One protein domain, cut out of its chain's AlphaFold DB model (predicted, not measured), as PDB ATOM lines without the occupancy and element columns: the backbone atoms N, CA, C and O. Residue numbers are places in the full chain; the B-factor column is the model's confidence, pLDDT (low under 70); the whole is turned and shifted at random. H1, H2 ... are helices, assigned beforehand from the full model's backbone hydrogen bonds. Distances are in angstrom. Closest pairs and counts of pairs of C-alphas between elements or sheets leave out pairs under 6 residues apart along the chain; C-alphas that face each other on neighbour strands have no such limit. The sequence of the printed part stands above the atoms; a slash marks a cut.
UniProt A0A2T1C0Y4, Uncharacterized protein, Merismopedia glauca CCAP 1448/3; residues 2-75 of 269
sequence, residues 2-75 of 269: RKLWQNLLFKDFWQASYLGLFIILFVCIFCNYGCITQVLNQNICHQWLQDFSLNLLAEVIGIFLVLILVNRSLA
ATOM      1  N   ARG A   2     211.116 172.795 246.887       46.31
ATOM      2  CA  ARG A   2     211.171 174.182 246.351       46.31
ATOM      3  C   ARG A   2     210.244 175.207 247.047       46.31
ATOM      4  O   ARG A   2     210.669 176.327 247.290       46.31
ATOM      5  N   LYS A   3     209.023 174.811 247.444       47.31
ATOM      6  CA  LYS A   3     208.072 175.678 248.187       47.31
ATOM      7  C   LYS A   3     208.509 176.007 249.627       47.31
ATOM      8  O   LYS A   3     208.137 177.047 250.151       47.31
ATOM      9  N   LEU A   4     209.310 175.144 250.257       48.47
ATOM     10  CA  LEU A   4     209.805 175.347 251.629       48.47
ATOM     11  C   LEU A   4     210.934 176.388 251.676       48.47
ATOM     12  O   LEU A   4     210.976 177.205 252.587       48.47
ATOM     13  N   TRP A   5     211.781 176.418 250.644       49.28
ATOM     14  CA  TRP A   5     212.847 177.414 250.503       49.28
ATOM     15  C   TRP A   5     212.327 178.814 250.144       49.28
ATOM     16  O   TRP A   5     212.858 179.800 250.647       49.28
ATOM     17  N   GLN A   6     211.255 178.922 249.346       49.34
ATOM     18  CA  GLN A   6     210.618 180.218 249.063       49.34
ATOM     19  C   GLN A   6     209.971 180.839 250.308       49.34
ATOM     20  O   GLN A   6     210.084 182.044 250.500       49.34
ATOM     21  N   ASN A   7     209.368 180.030 251.186       49.12
ATOM     22  CA  ASN A   7     208.762 180.539 252.420       49.12
ATOM     23  C   ASN A   7     209.789 180.952 253.487       49.12
ATOM     24  O   ASN A   7     209.504 181.871 254.248       49.12
ATOM     25  N   LEU A   8     210.964 180.314 253.552       51.28
ATOM     26  CA  LEU A   8     212.026 180.689 254.499       51.28
ATOM     27  C   LEU A   8     212.726 181.993 254.086       51.28
ATOM     28  O   LEU A   8     212.818 182.911 254.894       51.28
ATOM     29  N   LEU A   9     213.100 182.128 252.809       52.69
ATOM     30  CA  LEU A   9     213.752 183.343 252.301       52.69
ATOM     31  C   LEU A   9     212.840 184.579 252.346       52.69
ATOM     32  O   LEU A   9     213.311 185.676 252.638       52.69
ATOM     33  N   PHE A  10     211.533 184.417 252.103       51.03
ATOM     34  CA  PHE A  10     210.588 185.526 252.249       51.03
ATOM     35  C   PHE A  10     210.430 185.955 253.713       51.03
ATOM     36  O   PHE A  10     210.358 187.148 253.989       51.03
ATOM     37  N   LYS A  11     210.402 185.013 254.664       52.78
ATOM     38  CA  LYS A  11     210.193 185.323 256.086       52.78
ATOM     39  C   LYS A  11     211.352 186.134 256.677       52.78
ATOM     40  O   LYS A  11     211.093 187.110 257.380       52.78
ATOM     41  N   ASP A  12     212.588 185.793 256.317       57.91
ATOM     42  CA  ASP A  12     213.790 186.511 256.764       57.91
ATOM     43  C   ASP A  12     213.891 187.912 256.136       57.91
ATOM     44  O   ASP A  12     214.281 188.871 256.803       57.91
ATOM     45  N   PHE A  13     213.454 188.068 254.879       54.31
ATOM     46  CA  PHE A  13     213.414 189.370 254.207       54.31
ATOM     47  C   PHE A  13     212.408 190.332 254.857       54.31
ATOM     48  O   PHE A  13     212.724 191.497 255.111       54.31
ATOM     49  N   TRP A  14     211.211 189.839 255.192       54.56
ATOM     50  CA  TRP A  14     210.214 190.633 255.909       54.56
ATOM     51  C   TRP A  14     210.702 191.008 257.315       54.56
ATOM     52  O   TRP A  14     210.584 192.166 257.704       54.56
ATOM     53  N   GLN A  15     211.319 190.080 258.055       63.72
ATOM     54  CA  GLN A  15     211.869 190.361 259.389       63.72
ATOM     55  C   GLN A  15     212.993 191.409 259.367       63.72
ATOM     56  O   GLN A  15     213.008 192.292 260.223       63.72
ATOM     57  N   ALA A  16     213.879 191.373 258.369       67.69
ATOM     58  CA  ALA A  16     214.910 192.394 258.186       67.69
ATOM     59  C   ALA A  16     214.314 193.780 257.866       67.69
ATOM     60  O   ALA A  16     214.788 194.792 258.384       67.69
ATOM     61  N   SER A  17     213.237 193.830 257.073       71.12
ATOM     62  CA  SER A  17     212.522 195.075 256.757       71.12
ATOM     63  C   SER A  17     211.860 195.699 257.996       71.12
ATOM     64  O   SER A  17     211.988 196.905 258.213       71.12
ATOM     65  N   TYR A  18     211.245 194.889 258.866       70.88
ATOM     66  CA  TYR A  18     210.658 195.374 260.123       70.88
ATOM     67  C   TYR A  18     211.709 195.870 261.124       70.88
ATOM     68  O   TYR A  18     211.486 196.879 261.791       70.88
ATOM     69  N   LEU A  19     212.863 195.202 261.213       77.19
ATOM     70  CA  LEU A  19     213.962 195.619 262.090       77.19
ATOM     71  C   LEU A  19     214.571 196.949 261.610       77.19
ATOM     72  O   LEU A  19     214.814 197.843 262.419       77.19
ATOM     73  N   GLY A  20     214.716 197.125 260.291       77.12
ATOM     74  CA  GLY A  20     215.114 198.399 259.686       77.12
ATOM     75  C   GLY A  20     214.133 199.536 259.990       77.12
ATOM     76  O   GLY A  20     214.550 200.590 260.464       77.12
ATOM     77  N   LEU A  21     212.828 199.305 259.804       75.75
ATOM     78  CA  LEU A  21     211.782 200.278 260.148       75.75
ATOM     79  C   LEU A  21     211.799 200.645 261.639       75.75
ATOM     80  O   LEU A  21     211.660 201.816 261.981       75.75
ATOM     81  N   PHE A  22     212.019 199.669 262.522       76.19
ATOM     82  CA  PHE A  22     212.105 199.900 263.965       76.19
ATOM     83  C   PHE A  22     213.311 200.767 264.345       76.19
ATOM     84  O   PHE A  22     213.168 201.699 265.135       76.19
ATOM     85  N   ILE A  23     214.484 200.511 263.752       79.88
ATOM     86  CA  ILE A  23     215.683 201.334 263.967       79.88
ATOM     87  C   ILE A  23     215.444 202.767 263.476       79.88
ATOM     88  O   ILE A  23     215.744 203.713 264.203       79.88
ATOM     89  N   ILE A  24     214.868 202.937 262.280       81.31
ATOM     90  CA  ILE A  24     214.554 204.259 261.718       81.31
ATOM     91  C   ILE A  24     213.600 205.019 262.647       81.31
ATOM     92  O   ILE A  24     213.855 206.176 262.980       81.31
ATOM     93  N   LEU A  25     212.545 204.358 263.126       80.81
ATOM     94  CA  LEU A  25     211.560 204.954 264.023       80.81
ATOM     95  C   LEU A  25     212.178 205.336 265.379       80.81
ATOM     96  O   LEU A  25     211.923 206.429 265.882       80.81
ATOM     97  N   PHE A  26     213.049 204.490 265.936       80.44
ATOM     98  CA  PHE A  26     213.772 204.770 267.178       80.44
ATOM     99  C   PHE A  26     214.716 205.974 267.048       80.44
ATOM    100  O   PHE A  26     214.719 206.849 267.915       80.44
ATOM    101  N   VAL A  27     215.470 206.065 265.947       82.00
ATOM    102  CA  VAL A  27     216.343 207.216 265.656       82.00
ATOM    103  C   VAL A  27     215.517 208.492 265.487       82.00
ATOM    104  O   VAL A  27     215.870 209.520 266.059       82.00
ATOM    105  N   CYS A  28     214.380 208.427 264.788       79.56
ATOM    106  CA  CYS A  28     213.481 209.573 264.630       79.56
ATOM    107  C   CYS A  28     212.932 210.066 265.978       79.56
ATOM    108  O   CYS A  28     212.928 211.270 266.232       79.56
ATOM    109  N   ILE A  29     212.520 209.151 266.866       80.75
ATOM    110  CA  ILE A  29     212.058 209.485 268.223       80.75
ATOM    111  C   ILE A  29     213.193 210.109 269.044       80.75
ATOM    112  O   ILE A  29     212.974 211.121 269.709       80.75
ATOM    113  N   PHE A  30     214.405 209.551 268.981       80.06
ATOM    114  CA  PHE A  30     215.564 210.064 269.714       80.06
ATOM    115  C   PHE A  30     215.970 211.470 269.246       80.06
ATOM    116  O   PHE A  30     216.188 212.358 270.072       80.06
ATOM    117  N   CYS A  31     216.002 211.709 267.931       75.00
ATOM    118  CA  CYS A  31     216.257 213.031 267.355       75.00
ATOM    119  C   CYS A  31     215.171 214.045 267.744       75.00
ATOM    120  O   CYS A  31     215.497 215.171 268.118       75.00
ATOM    121  N   ASN A  32     213.895 213.644 267.734       74.81
ATOM    122  CA  ASN A  32     212.778 214.494 268.156       74.81
ATOM    123  C   ASN A  32     212.870 214.844 269.657       74.81
ATOM    124  O   ASN A  32     212.745 216.005 270.044       74.81
ATOM    125  N   TYR A  33     213.216 213.872 270.505       79.38
ATOM    126  CA  TYR A  33     213.435 214.093 271.937       79.38
ATOM    127  C   TYR A  33     214.624 215.029 272.225       79.38
ATOM    128  O   TYR A  33     214.507 215.943 273.046       79.38
ATOM    129  N   GLY A  34     215.754 214.862 271.527       75.00
ATOM    130  CA  GLY A  34     216.920 215.757 271.634       75.00
ATOM    131  C   GLY A  34     216.629 217.195 271.180       75.00
ATOM    132  O   GLY A  34     217.178 218.154 271.725       75.00
ATOM    133  N   CYS A  35     215.712 217.337 270.224       71.94
ATOM    134  CA  CYS A  35     215.154 218.602 269.764       71.94
ATOM    135  C   CYS A  35     214.263 219.287 270.822       71.94
ATOM    136  O   CYS A  35     214.436 220.473 271.096       71.94
ATOM    137  N   ILE A  36     213.346 218.543 271.454       75.88
ATOM    138  CA  ILE A  36     212.433 219.060 272.493       75.88
ATOM    139  C   ILE A  36     213.199 219.475 273.758       75.88
ATOM    140  O   ILE A  36     212.876 220.483 274.383       75.88
ATOM    141  N   THR A  37     214.237 218.723 274.128       79.81
ATOM    142  CA  THR A  37     215.035 218.950 275.348       79.81
ATOM    143  C   THR A  37     216.103 220.046 275.215       79.81
ATOM    144  O   THR A  37     216.874 220.248 276.150       79.81
ATOM    145  N   GLN A  38     216.150 220.774 274.086       70.62
ATOM    146  CA  GLN A  38     217.109 221.859 273.792       70.62
ATOM    147  C   GLN A  38     218.595 221.453 273.845       70.62
ATOM    148  O   GLN A  38     219.477 222.309 273.879       70.62
ATOM    149  N   VAL A  39     218.891 220.151 273.815       73.81
ATOM    150  CA  VAL A  39     220.268 219.628 273.776       73.81
ATOM    151  C   VAL A  39     220.928 219.927 272.421       73.81
ATOM    152  O   VAL A  39     222.145 220.075 272.335       73.81
ATOM    153  N   LEU A  40     220.122 220.056 271.361       68.44
ATOM    154  CA  LEU A  40     220.538 220.450 270.014       68.44
ATOM    155  C   LEU A  40     220.183 221.916 269.716       68.44
ATOM    156  O   LEU A  40     219.201 222.456 270.221       68.44
ATOM    157  N   ASN A  41     220.975 222.557 268.852       75.62
ATOM    158  CA  ASN A  41     220.778 223.948 268.435       75.62
ATOM    159  C   ASN A  41     219.377 224.153 267.820       75.62
ATOM    160  O   ASN A  41     219.031 223.506 266.828       75.62
ATOM    161  N   GLN A  42     218.595 225.078 268.387       73.62
ATOM    162  CA  GLN A  42     217.189 225.314 268.034       73.62
ATOM    163  C   GLN A  42     216.977 225.628 266.545       73.62
ATOM    164  O   GLN A  42     216.030 225.121 265.946       73.62
ATOM    165  N   ASN A  43     217.876 226.399 265.927       75.81
ATOM    166  CA  ASN A  43     217.744 226.777 264.516       75.81
ATOM    167  C   ASN A  43     217.932 225.573 263.580       75.81
ATOM    168  O   ASN A  43     217.188 225.411 262.616       75.81
ATOM    169  N   ILE A  44     218.896 224.704 263.900       76.06
ATOM    170  CA  ILE A  44     219.188 223.487 263.128       76.06
ATOM    171  C   ILE A  44     218.059 222.470 263.313       76.06
ATOM    172  O   ILE A  44     217.617 221.848 262.353       76.06
ATOM    173  N   CYS A  45     217.556 222.338 264.541       77.00
ATOM    174  CA  CYS A  45     216.452 221.445 264.859       77.00
ATOM    175  C   CYS A  45     215.159 221.822 264.113       77.00
ATOM    176  O   CYS A  45     214.487 220.943 263.578       77.00
ATOM    177  N   HIS A  46     214.822 223.115 264.037       78.38
ATOM    178  CA  HIS A  46     213.608 223.559 263.351       78.38
ATOM    179  C   HIS A  46     213.654 223.267 261.846       78.38
ATOM    180  O   HIS A  46     212.701 222.706 261.309       78.38
ATOM    181  N   GLN A  47     214.781 223.571 261.192       82.75
ATOM    182  CA  GLN A  47     214.988 223.265 259.772       82.75
ATOM    183  C   GLN A  47     214.963 221.755 259.513       82.75
ATOM    184  O   GLN A  47     214.235 221.293 258.640       82.75
ATOM    185  N   TRP A  48     215.682 220.973 260.324       82.75
ATOM    186  CA  TRP A  48     215.722 219.517 260.178       82.75
ATOM    187  C   TRP A  48     214.342 218.872 260.354       82.75
ATOM    188  O   TRP A  48     213.963 218.002 259.573       82.75
ATOM    189  N   LEU A  49     213.567 219.306 261.352       80.44
ATOM    190  CA  LEU A  49     212.230 218.773 261.609       80.44
ATOM    191  C   LEU A  49     211.241 219.169 260.508       80.44
ATOM    192  O   LEU A  49     210.405 218.353 260.117       80.44
ATOM    193  N   GLN A  50     211.358 220.389 259.978       82.94
ATOM    194  CA  GLN A  50     210.576 220.835 258.832       82.94
ATOM    195  C   GLN A  50     210.878 219.972 257.600       82.94
ATOM    196  O   GLN A  50     209.949 219.391 257.038       82.94
ATOM    197  N   ASP A  51     212.151 219.797 257.240       85.38
ATOM    198  CA  ASP A  51     212.563 218.986 256.089       85.38
ATOM    199  C   ASP A  51     212.164 217.515 256.249       85.38
ATOM    200  O   ASP A  51     211.617 216.907 255.327       85.38
ATOM    201  N   PHE A  52     212.364 216.939 257.438       82.94
ATOM    202  CA  PHE A  52     211.941 215.573 257.739       82.94
ATOM    203  C   PHE A  52     210.423 215.409 257.613       82.94
ATOM    204  O   PHE A  52     209.958 214.461 256.984       82.94
ATOM    205  N   SER A  53     209.642 216.342 258.170       78.94
ATOM    206  CA  SER A  53     208.178 216.292 258.097       78.94
ATOM    207  C   SER A  53     207.655 216.421 256.665       78.94
ATOM    208  O   SER A  53     206.724 215.707 256.296       78.94
ATOM    209  N   LEU A  54     208.281 217.270 255.843       86.12
ATOM    210  CA  LEU A  54     207.938 217.434 254.432       86.12
ATOM    211  C   LEU A  54     208.279 216.181 253.623       86.12
ATOM    212  O   LEU A  54     207.451 215.732 252.833       86.12
ATOM    213  N   ASN A  55     209.452 215.584 253.857       87.31
ATOM    214  CA  ASN A  55     209.858 214.343 253.197       87.31
ATOM    215  C   ASN A  55     208.951 213.174 253.588       87.31
ATOM    216  O   ASN A  55     208.465 212.460 252.715       87.31
ATOM    217  N   LEU A  56     208.646 213.020 254.879       82.19
ATOM    218  CA  LEU A  56     207.743 211.976 255.359       82.19
ATOM    219  C   LEU A  56     206.330 212.160 254.797       82.19
ATOM    220  O   LEU A  56     205.711 211.194 254.358       82.19
ATOM    221  N   LEU A  57     205.820 213.395 254.754       81.62
ATOM    222  CA  LEU A  57     204.525 213.685 254.143       81.62
ATOM    223  C   LEU A  57     204.527 213.346 252.646       81.62
ATOM    224  O   LEU A  57     203.579 212.728 252.162       81.62
ATOM    225  N   ALA A  58     205.587 213.711 251.920       90.88
ATOM    226  CA  ALA A  58     205.738 213.395 250.503       90.88
ATOM    227  C   ALA A  58     205.795 211.877 250.254       90.88
ATOM    228  O   ALA A  58     205.126 211.387 249.342       90.88
ATOM    229  N   GLU A  59     206.524 211.121 251.081       87.44
ATOM    230  CA  GLU A  59     206.581 209.656 251.012       87.44
ATOM    231  C   GLU A  59     205.218 209.019 251.297       87.44
ATOM    232  O   GLU A  59     204.761 208.170 250.531       87.44
ATOM    233  N   VAL A  60     204.530 209.462 252.354       83.81
ATOM    234  CA  VAL A  60     203.192 208.970 252.707       83.81
ATOM    235  C   VAL A  60     202.206 209.236 251.569       83.81
ATOM    236  O   VAL A  60     201.505 208.317 251.142       83.81
ATOM    237  N   ILE A  61     202.181 210.456 251.020       88.94
ATOM    238  CA  ILE A  61     201.337 210.803 249.865       88.94
ATOM    239  C   ILE A  61     201.695 209.939 248.651       88.94
ATOM    240  O   ILE A  61     200.795 209.432 247.981       88.94
ATOM    241  N   GLY A  62     202.987 209.728 248.387       90.50
ATOM    242  CA  GLY A  62     203.465 208.868 247.306       90.50
ATOM    243  C   GLY A  62     202.952 207.432 247.435       90.50
ATOM    244  O   GLY A  62     202.406 206.886 246.476       90.50
ATOM    245  N   ILE A  63     203.038 206.845 248.633       91.12
ATOM    246  CA  ILE A  63     202.524 205.498 248.926       91.12
ATOM    247  C   ILE A  63     201.006 205.439 248.724       91.12
ATOM    248  O   ILE A  63     200.513 204.525 248.059       91.12
ATOM    249  N   PHE A  64     200.256 206.417 249.241       84.81
ATOM    250  CA  PHE A  64     198.804 206.483 249.047       84.81
ATOM    251  C   PHE A  64     198.424 206.574 247.568       84.81
ATOM    252  O   PHE A  64     197.515 205.873 247.122       84.81
ATOM    253  N   LEU A  65     199.134 207.398 246.796       90.06
ATOM    254  CA  LEU A  65     198.895 207.558 245.365       90.06
ATOM    255  C   LEU A  65     199.136 206.234 244.626       90.06
ATOM    256  O   LEU A  65     198.285 205.807 243.844       90.06
ATOM    257  N   VAL A  66     200.238 205.538 244.926       95.12
ATOM    258  CA  VAL A  66     200.531 204.215 244.352       95.12
ATOM    259  C   VAL A  66     199.442 203.202 244.711       95.12
ATOM    260  O   VAL A  66     198.956 202.507 243.820       95.12
ATOM    261  N   LEU A  67     198.999 203.139 245.971       86.94
ATOM    262  CA  LEU A  67     197.919 202.237 246.389       86.94
ATOM    263  C   LEU A  67     196.610 202.514 245.640       86.94
ATOM    264  O   LEU A  67     195.959 201.578 245.173       86.94
ATOM    265  N   ILE A  68     196.238 203.787 245.473       88.88
ATOM    266  CA  ILE A  68     195.047 204.182 244.709       88.88
ATOM    267  C   ILE A  68     195.177 203.751 243.244       88.88
ATOM    268  O   ILE A  68     194.233 203.183 242.689       88.88
ATOM    269  N   LEU A  69     196.334 203.984 242.614       91.06
ATOM    270  CA  LEU A  69     196.571 203.595 241.222       91.06
ATOM    271  C   LEU A  69     196.524 202.077 241.031       91.06
ATOM    272  O   LEU A  69     195.879 201.608 240.092       91.06
ATOM    273  N   VAL A  70     197.155 201.311 241.923       93.19
ATOM    274  CA  VAL A  70     197.154 199.842 241.875       93.19
ATOM    275  C   VAL A  70     195.740 199.305 242.062       93.19
ATOM    276  O   VAL A  70     195.282 198.518 241.236       93.19
ATOM    277  N   ASN A  71     195.010 199.774 243.077       89.25
ATOM    278  CA  ASN A  71     193.629 199.347 243.313       89.25
ATOM    279  C   ASN A  71     192.724 199.674 242.123       89.25
ATOM    280  O   ASN A  71     191.931 198.836 241.696       89.25
ATOM    281  N   ARG A  72     192.872 200.867 241.536       91.81
ATOM    282  CA  ARG A  72     192.109 201.261 240.349       91.81
ATOM    283  C   ARG A  72     192.461 200.407 239.131       91.81
ATOM    284  O   ARG A  72     191.561 200.004 238.402       91.81
ATOM    285  N   SER A  73     193.742 200.116 238.911       92.69
ATOM    286  CA  SER A  73     194.183 199.250 237.814       92.69
ATOM    287  C   SER A  73     193.649 197.825 237.970       92.69
ATOM    288  O   SER A  73     193.149 197.260 237.000       92.69
ATOM    289  N   LEU A  74     193.686 197.271 239.186       90.88
ATOM    290  CA  LEU A  74     193.116 195.957 239.485       90.88
ATOM    291  C   LEU A  74     191.605 195.932 239.247       90.88
ATOM    292  O   LEU A  74     191.124 195.017 238.586       90.88
ATOM    293  N   ALA A  75     190.873 196.950 239.705       91.31
ATOM    294  CA  ALA A  75     189.430 197.049 239.493       91.31
ATOM    295  C   ALA A  75     189.065 197.119 237.999       91.31
ATOM    296  O   ALA A  75     188.152 196.427 237.553       91.31
TER     297      ALA A  75
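What this domain is: This is residues 2 to 75 of the 269 residues of an uncharacterized protein of Merismopedia glauca CCAP 1448/3 (UniProt A0A2T1C0Y4). Two long helices, H1 and H2, meet near their linked ends and spread into a flat, open V, where residues 2 to 27 of H1 and 53 to 75 of H2 stand free. The 74 printed residues hold two named helices, H1 then H2, and no named strand: all helix. The whole is extended, with a radius of gyration of the C-alphas of 18.4 A and spans of 55 by 31 by 12 A.

How they stand to each other: H1, residues 2 to 36, and H2, residues 42 to 75, form a helical hairpin over a tight link. Look at Cys 35 and Cys 45: their C-alphas, the closest, are 5.8 A apart. Here residues 32 to 35 and 42 to 49 alone only just touch, with 3 pairs of C-alphas within 8 A. The helices run opposite ways at a shallow tilt of 33 degrees, only just short of steep. In both, every O i to N i+4 pair is within hydrogen-bond range.

Where its parts are: Find C-alpha 2 at (211.171, 174.182, 246.351); H1 runs 52.0 A to C-alpha 36. H2 runs 48.8 A from C-alpha 42 to C-alpha 75 at (189.430, 197.049, 239.493).

The domain as a whole: The C-alphas farthest apart, of Arg 2 and Asn 43, are 56.0 A apart. The printed part has no cut. Residues 2 to 16 and 40 have pLDDT under 70.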